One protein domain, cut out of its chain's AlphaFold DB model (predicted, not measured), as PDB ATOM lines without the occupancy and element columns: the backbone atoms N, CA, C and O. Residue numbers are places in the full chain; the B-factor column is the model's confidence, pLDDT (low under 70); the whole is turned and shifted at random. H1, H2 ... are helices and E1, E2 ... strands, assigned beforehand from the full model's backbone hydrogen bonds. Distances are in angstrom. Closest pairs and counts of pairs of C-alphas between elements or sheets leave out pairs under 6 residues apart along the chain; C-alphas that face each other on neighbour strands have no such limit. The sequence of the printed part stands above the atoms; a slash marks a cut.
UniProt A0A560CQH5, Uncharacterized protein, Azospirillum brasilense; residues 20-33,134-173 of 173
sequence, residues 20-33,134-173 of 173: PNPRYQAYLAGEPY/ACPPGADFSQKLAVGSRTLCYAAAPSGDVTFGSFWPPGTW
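Overview. This is residues 20 to 33 and 134 to 173 of the 173 residues of an uncharacterized protein of Azospirillum brasilense (UniProt A0A560CQH5). With little regular structure, this is a two-stranded hairpin, E1 and E2, with short helix H1 near its turn, unnamed residues 134 to 151 looping round its other end and residues 167 to 173 trailing as a tail. The printed part has 54 residues, 17 in named elements, in the order H1, E1, E2: mixed, helices and strands. It is only just compact, close to loose (radius of gyration of the C-alphas 11.5 A), and elongated, spanning 39 by 20 by 17 A.

Arrangement. H1, residues 22 to 28, has every O i to N i+4 pair within hydrogen-bond range. Its closest C-alpha to E1, residues 152 to 156, is Tyr 24's, 5.3 A from Ala 156's. H1 is only just apart from E2, residues 162 to 166, at 8.2 A. E1 and E2 form an antiparallel hairpin at 147 degrees; N 155 and O 163 are 2.8 A apart.

Along the chain. H1 begins at C-alpha 22 (105.028, -86.496, 17.977) and measures 9.9 A. E1 measures 13.9 A; E2, 13.7 A, ends at C-alpha 166 (95.648, -105.671, 9.340).

Size, cuts and confidence. The farthest C-alphas, Pro 20 and Trp 173, are 39.0 A apart. Residues 34 to 133 are cut out, C-alphas 33 and 134 being 7.3 A apart. The E1 to E2 link is tight. Residues 146 to 148 and 169 to 173 have pLDDT under 70.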
ATOM      1  N   PRO A  20     105.152 -80.707  14.546       76.44
ATOM      2  CA  PRO A  20     104.412 -81.839  14.017       76.44
ATOM      3  C   PRO A  20     104.066 -82.784  15.163       76.44
ATOM      4  O   PRO A  20     104.854 -82.938  16.099       76.44
ATOM      5  N   ASN A  21     102.878 -83.388  15.115       86.31
ATOM      6  CA  ASN A  21     102.426 -84.245  16.200       86.31
ATOM      7  C   ASN A  21     103.470 -85.356  16.449       86.31
ATOM      8  O   ASN A  21     103.820 -86.066  15.500       86.31
ATOM      9  N   PRO A  22     103.961 -85.539  17.690       89.44
ATOM     10  CA  PRO A  22     105.028 -86.496  17.977       89.44
ATOM     11  C   PRO A  22     104.641 -87.934  17.607       89.44
ATOM     12  O   PRO A  22     105.494 -88.707  17.185       89.44
ATOM     13  N   ARG A  23     103.349 -88.288  17.670       87.56
ATOM     14  CA  ARG A  23     102.859 -89.612  17.247       87.56
ATOM     15  C   ARG A  23     102.963 -89.813  15.742       87.56
ATOM     16  O   ARG A  23     103.308 -90.896  15.285       87.56
ATOM     17  N   TYR A  24     102.664 -88.766  14.978       91.12
ATOM     18  CA  TYR A  24     102.790 -88.805  13.528       91.12
ATOM     19  C   TYR A  24     104.259 -88.892  13.106       91.12
ATOM     20  O   TYR A  24     104.589 -89.644  12.196       91.12
ATOM     21  N   GLN A  25     105.157 -88.191  13.806       91.25
ATOM     22  CA  GLN A  25     106.597 -88.320  13.564       91.25
ATOM     23  C   GLN A  25     107.121 -89.724  13.883       91.25
ATOM     24  O   GLN A  25     107.844 -90.283  13.063       91.25
ATOM     25  N   ALA A  26     106.713 -90.315  15.009       90.25
ATOM     26  CA  ALA A  26     107.069 -91.691  15.364       90.25
ATOM     27  C   ALA A  26     106.580 -92.700  14.305       90.25
ATOM     28  O   ALA A  26     107.332 -93.577  13.885       90.25
ATOM     29  N   TYR A  27     105.358 -92.516  13.793       91.50
ATOM     30  CA  TYR A  27     104.820 -93.321  12.692       91.50
ATOM     31  C   TYR A  27     105.649 -93.202  11.410       91.50
ATOM     32  O   TYR A  27     106.008 -94.219  10.820       91.50
ATOM     33  N   LEU A  28     105.999 -91.980  10.996       90.81
ATOM     34  CA  LEU A  28     106.848 -91.758   9.821       90.81
ATOM     35  C   LEU A  28     108.261 -92.332   9.993       90.81
ATOM     36  O   LEU A  28     108.868 -92.755   9.012       90.81
ATOM     37  N   ALA A  29     108.770 -92.371  11.226       91.69
ATOM     38  CA  ALA A  29     110.036 -93.012  11.571       91.69
ATOM     39  C   ALA A  29     109.939 -94.551  11.645       91.69
ATOM     40  O   ALA A  29     110.959 -95.220  11.801       91.69
ATOM     41  N   GLY A  30     108.735 -95.123  11.519       90.25
ATOM     42  CA  GLY A  30     108.501 -96.563  11.622       90.25
ATOM     43  C   GLY A  30     108.643 -97.105  13.045       90.25
ATOM     44  O   GLY A  30     108.803 -98.313  13.224       90.25
ATOM     45  N   GLU A  31     108.596 -96.240  14.060       91.94
ATOM     46  CA  GLU A  31     108.665 -96.671  15.452       91.94
ATOM     47  C   GLU A  31     107.405 -97.465  15.827       91.94
ATOM     48  O   GLU A  31     106.309 -97.159  15.348       91.94
ATOM     49  N   PRO A  32     107.508 -98.504  16.668       88.38
ATOM     50  CA  PRO A  32     106.339 -99.250  17.100       88.38
ATOM     51  C   PRO A  32     105.449 -98.393  18.008       88.38
ATOM     52  O   PRO A  32     105.922 -97.739  18.938       88.38
ATOM     53  N   TYR A  33     104.138 -98.448  17.788       87.81
ATOM     54  CA  TYR A  33     103.169 -97.873  18.709       87.81
ATOM     55  C   TYR A  33     102.943 -98.839  19.860       87.81
ATOM     56  O   TYR A  33     102.472 -99.961  19.669       87.81
ATOM     57  N   ALA A 134     104.243-100.149  12.548       92.75
ATOM     58  CA  ALA A 134     103.597 -99.245  11.599       92.75
ATOM     59  C   ALA A 134     103.003-100.027  10.411       92.75
ATOM     60  O   ALA A 134     103.598-100.991   9.923       92.75
ATOM     61  N   CYS A 135     101.820 -99.622   9.949       91.44
ATOM     62  CA  CYS A 135     101.164-100.244   8.808       91.44
ATOM     63  C   CYS A 135     101.920 -99.932   7.510       91.44
ATOM     64  O   CYS A 135     102.186 -98.763   7.221       91.44
ATOM     65  N   PRO A 136     102.215-100.944   6.682       89.31
ATOM     66  CA  PRO A 136     102.703-100.709   5.332       89.31
ATOM     67  C   PRO A 136     101.587-100.139   4.436       89.31
ATOM     68  O   PRO A 136     100.396-100.235   4.764       89.31
ATOM     69  N   PRO A 137     101.942 -99.560   3.276       85.25
ATOM     70  CA  PRO A 137     100.955 -99.104   2.304       85.25
ATOM     71  C   PRO A 137     100.059-100.266   1.847       85.25
ATOM     72  O   PRO A 137     100.543-101.353   1.541       85.25
ATOM     73  N   GLY A 138      98.746-100.023   1.793       84.44
ATOM     74  CA  GLY A 138      97.748-101.031   1.412       84.44
ATOM     75  C   GLY A 138      97.207-101.889   2.563       84.44
ATOM     76  O   GLY A 138      96.508-102.861   2.298       84.44
ATOM     77  N   ALA A 139      97.508-101.551   3.821       86.69
ATOM     78  CA  ALA A 139      96.878-102.189   4.977       86.69
ATOM     79  C   ALA A 139      95.344-102.014   4.974       86.69
ATOM     80  O   ALA A 139      94.817-100.977   4.564       86.69
ATOM     81  N   ASP A 140      94.636-103.035   5.460       87.19
ATOM     82  CA  ASP A 140      93.177-103.048   5.571       87.19
ATOM     83  C   ASP A 140      92.752-102.590   6.973       87.19
ATOM     84  O   ASP A 140      93.078-103.229   7.972       87.19
ATOM     85  N   PHE A 141      92.001-101.491   7.043       86.56
ATOM     86  CA  PHE A 141      91.494-100.900   8.288       86.56
ATOM     87  C   PHE A 141      90.016-101.226   8.553       86.56
ATOM     88  O   PHE A 141      89.420-100.693   9.489       86.56
ATOM     89  N   SER A 142      89.396-102.079   7.733       83.25
ATOM     90  CA  SER A 142      87.988-102.464   7.897       83.25
ATOM     91  C   SER A 142      87.772-103.519   8.990       83.25
ATOM     92  O   SER A 142      86.667-103.654   9.521       83.25
ATOM     93  N   GLN A 143      88.823-104.260   9.354       75.38
ATOM     94  CA  GLN A 143      88.728-105.404  10.255       75.38
ATOM     95  C   GLN A 143      88.993-105.027  11.714       75.38
ATOM     96  O   GLN A 143      89.970-104.360  12.051       75.38
ATOM     97  N   LYS A 144      88.149-105.540  12.616       72.19
ATOM     98  CA  LYS A 144      88.420-105.528  14.057       72.19
ATOM     99  C   LYS A 144      89.351-106.687  14.392       72.19
ATOM    100  O   LYS A 144      88.916-107.835  14.447       72.19
ATOM    101  N   LEU A 145      90.622-106.388  14.619       74.44
ATOM    102  CA  LEU A 145      91.616-107.389  14.996       74.44
ATOM    103  C   LEU A 145      91.688-107.534  16.510       74.44
ATOM    104  O   LEU A 145      91.572-106.559  17.256       74.44
ATOM    105  N   ALA A 146      91.921-108.763  16.964       69.44
ATOM    106  CA  ALA A 146      92.299-108.993  18.344       69.44
ATOM    107  C   ALA A 146      93.672-108.360  18.611       69.44
ATOM    108  O   ALA A 146      94.599-108.475  17.801       69.44
ATOM    109  N   VAL A 147      93.810-107.722  19.774       67.19
ATOM    110  CA  VAL A 147      95.120-107.307  20.288       67.19
ATOM    111  C   VAL A 147      96.011-108.552  20.341       67.19
ATOM    112  O   VAL A 147      95.551-109.617  20.758       67.19
ATOM    113  N   GLY A 148      97.265-108.448  19.897       68.31
ATOM    114  CA  GLY A 148      98.177-109.595  19.798       68.31
ATOM    115  C   GLY A 148      98.150-110.331  18.456       68.31
ATOM    116  O   GLY A 148      98.938-111.257  18.260       68.31
ATOM    117  N   SER A 149      97.276-109.944  17.516       78.06
ATOM    118  CA  SER A 149      97.326-110.501  16.162       78.06
ATOM    119  C   SER A 149      98.674-110.198  15.509       78.06
ATOM    120  O   SER A 149      99.150-109.065  15.539       78.06
ATOM    121  N   ARG A 150      99.261-111.197  14.843       78.81
ATOM    122  CA  ARG A 150     100.509-111.037  14.074       78.81
ATOM    123  C   ARG A 150     100.361-110.094  12.882       78.81
ATOM    124  O   ARG A 150     101.360-109.609  12.367       78.81
ATOM    125  N   THR A 151      99.128-109.867  12.441       85.19
ATOM    126  CA  THR A 151      98.799-108.955  11.345       85.19
ATOM    127  C   THR A 151      98.444-107.555  11.837       85.19
ATOM    128  O   THR A 151      98.237-106.681  11.005       85.19
ATOM    129  N   LEU A 152      98.360-107.326  13.156       87.75
ATOM    130  CA  LEU A 152      98.004-106.022  13.710       87.75
ATOM    131  C   LEU A 152      99.102-105.000  13.406       87.75
ATOM    132  O   LEU A 152     100.263-105.203  13.755       87.75
ATOM    133  N   CYS A 153      98.710-103.882  12.813       90.12
ATOM    134  CA  CYS A 153      99.560-102.724  12.586       90.12
ATOM    135  C   CYS A 153      98.811-101.434  12.950       90.12
ATOM    136  O   CYS A 153      97.590-101.450  13.143       90.12
ATOM    137  N   TYR A 154      99.527-100.315  13.055       92.19
ATOM    138  CA  TYR A 154      98.927 -99.003  13.317       92.19
ATOM    139  C   TYR A 154      99.290 -97.972  12.242       92.19
ATOM    140  O   TYR A 154     100.373 -98.015  11.661       92.19
ATOM    141  N   ALA A 155      98.405 -97.008  12.011       92.31
ATOM    142  CA  ALA A 155      98.685 -95.809  11.232       92.31
ATOM    143  C   ALA A 155      98.368 -94.563  12.060       92.31
ATOM    144  O   ALA A 155      97.439 -94.573  12.869       92.31
ATOM    145  N   ALA A 156      99.138 -93.490  11.865       92.69
ATOM    146  CA  ALA A 156      98.882 -92.203  12.501       92.69
ATOM    147  C   ALA A 156      98.588 -91.129  11.448       92.69
ATOM    148  O   ALA A 156      99.281 -91.030  10.435       92.69
ATOM    149  N   ALA A 157      97.579 -90.299  11.702       90.81
ATOM    150  CA  ALA A 157      97.280 -89.117  10.901       90.81
ATOM    151  C   ALA A 157      98.095 -87.898  11.380       90.81
ATOM    152  O   ALA A 157      98.501 -87.855  12.545       90.81
ATOM    153  N   PRO A 158      98.277 -86.852  10.547       90.19
ATOM    154  CA  PRO A 158      98.910 -85.598  10.971       90.19
ATOM    155  C   PRO A 158      98.227 -84.923  12.175       90.19
ATOM    156  O   PRO A 158      98.883 -84.207  12.929       90.19
ATOM    157  N   SER A 159      96.928 -85.176  12.384       89.94
ATOM    158  CA  SER A 159      96.171 -84.743  13.569       89.94
ATOM    159  C   SER A 159      96.643 -85.413  14.870       89.94
ATOM    160  O   SER A 159      96.445 -84.859  15.950       89.94
ATOM    161  N   GLY A 160      97.304 -86.572  14.786       86.62
ATOM    162  CA  GLY A 160      97.674 -87.420  15.922       86.62
ATOM    163  C   GLY A 160      96.702 -88.561  16.208       86.62
ATOM    164  O   GLY A 160      96.934 -89.319  17.159       86.62
ATOM    165  N   ASP A 161      95.640 -88.682  15.411       88.69
ATOM    166  CA  ASP A 161      94.706 -89.800  15.487       88.69
ATOM    167  C   ASP A 161      95.407 -91.087  15.053       88.69
ATOM    168  O   ASP A 161      96.127 -91.103  14.053       88.69
ATOM    169  N   VAL A 162      95.202 -92.156  15.821       88.75
ATOM    170  CA  VAL A 162      95.797 -93.471  15.571       88.75
ATOM    171  C   VAL A 162      94.691 -94.443  15.190       88.75
ATOM    172  O   VAL A 162      93.698 -94.573  15.908       88.75
ATOM    173  N   THR A 163      94.873 -95.139  14.075       89.88
ATOM    174  CA  THR A 163      93.991 -96.211  13.612       89.88
ATOM    175  C   THR A 163      94.751 -97.528  13.563       89.88
ATOM    176  O   THR A 163      95.962 -97.558  13.347       89.88
ATOM    177  N   PHE A 164      94.040 -98.631  13.780       88.44
ATOM    178  CA  PHE A 164      94.607 -99.975  13.740       88.44
ATOM    179  C   PHE A 164      94.048-100.736  12.547       88.44
ATOM    180  O   PHE A 164      92.865-100.603  12.230       88.44
ATOM    181  N   GLY A 165      94.897-101.522  11.898       87.38
ATOM    182  CA  GLY A 165      94.536-102.307  10.725       87.38
ATOM    183  C   GLY A 165      95.269-103.638  10.686       87.38
ATOM    184  O   GLY A 165      96.078-103.953  11.563       87.38
ATOM    185  N   SER A 166      94.957-104.425   9.662       84.62
ATOM    186  CA  SER A 166      95.648-105.671   9.340       84.62
ATOM    187  C   SER A 166      96.556-105.490   8.144       84.62
ATOM    188  O   SER A 166      96.156-104.919   7.127       84.62
ATOM    189  N   PHE A 167      97.732-106.095   8.225       81.69
ATOM    190  CA  PHE A 167      98.567-106.358   7.070       81.69
ATOM    191  C   PHE A 167      98.787-107.859   6.894       81.69
ATOM    192  O   PHE A 167      99.218-108.549   7.820       81.69
ATOM    193  N   TRP A 168      98.511-108.350   5.687       73.25
ATOM    194  CA  TRP A 168      98.870-109.696   5.257       73.25
ATOM    195  C   TRP A 168     100.137-109.601   4.406       73.25
ATOM    196  O   TRP A 168     100.121-108.886   3.400       73.25
ATOM    197  N   PRO A 169     101.238-110.278   4.776       63.59
ATOM    198  CA  PRO A 169     102.417-110.289   3.931       63.59
ATOM    199  C   PRO A 169     102.069-110.921   2.572       63.59
ATOM    200  O   PRO A 169     101.333-111.911   2.517       63.59
ATOM    201  N   PRO A 170     102.577-110.375   1.456       54.69
ATOM    202  CA  PRO A 170     102.357-110.975   0.148       54.69
ATOM    203  C   PRO A 170     102.923-112.405   0.136       54.69
ATOM    204  O   PRO A 170     104.112-112.601   0.378       54.69
ATOM    205  N   GLY A 171     102.070-113.401  -0.135       56.47
ATOM    206  CA  GLY A 171     102.464-114.812  -0.272       56.47
ATOM    207  C   GLY A 171     101.977-115.771   0.821       56.47
ATOM    208  O   GLY A 171     102.318-116.947   0.765       56.47
ATOM    209  N   THR A 172     101.178-115.320   1.790       56.59
ATOM    210  CA  THR A 172     100.485-116.209   2.739       56.59
ATOM    211  C   THR A 172      99.042-116.446   2.292       56.59
ATOM    212  O   THR A 172      98.140-115.745   2.751       56.59
ATOM    213  N   TRP A 173      98.840-117.397   1.379       50.78
ATOM    214  CA  TRP A 173      97.536-117.964   1.017       50.78
ATOM    215  C   TRP A 173      97.650-119.483   0.957       50.78
ATOM    216  O   TRP A 173      98.678-119.956   0.420       50.78
TER     217      TRP A 173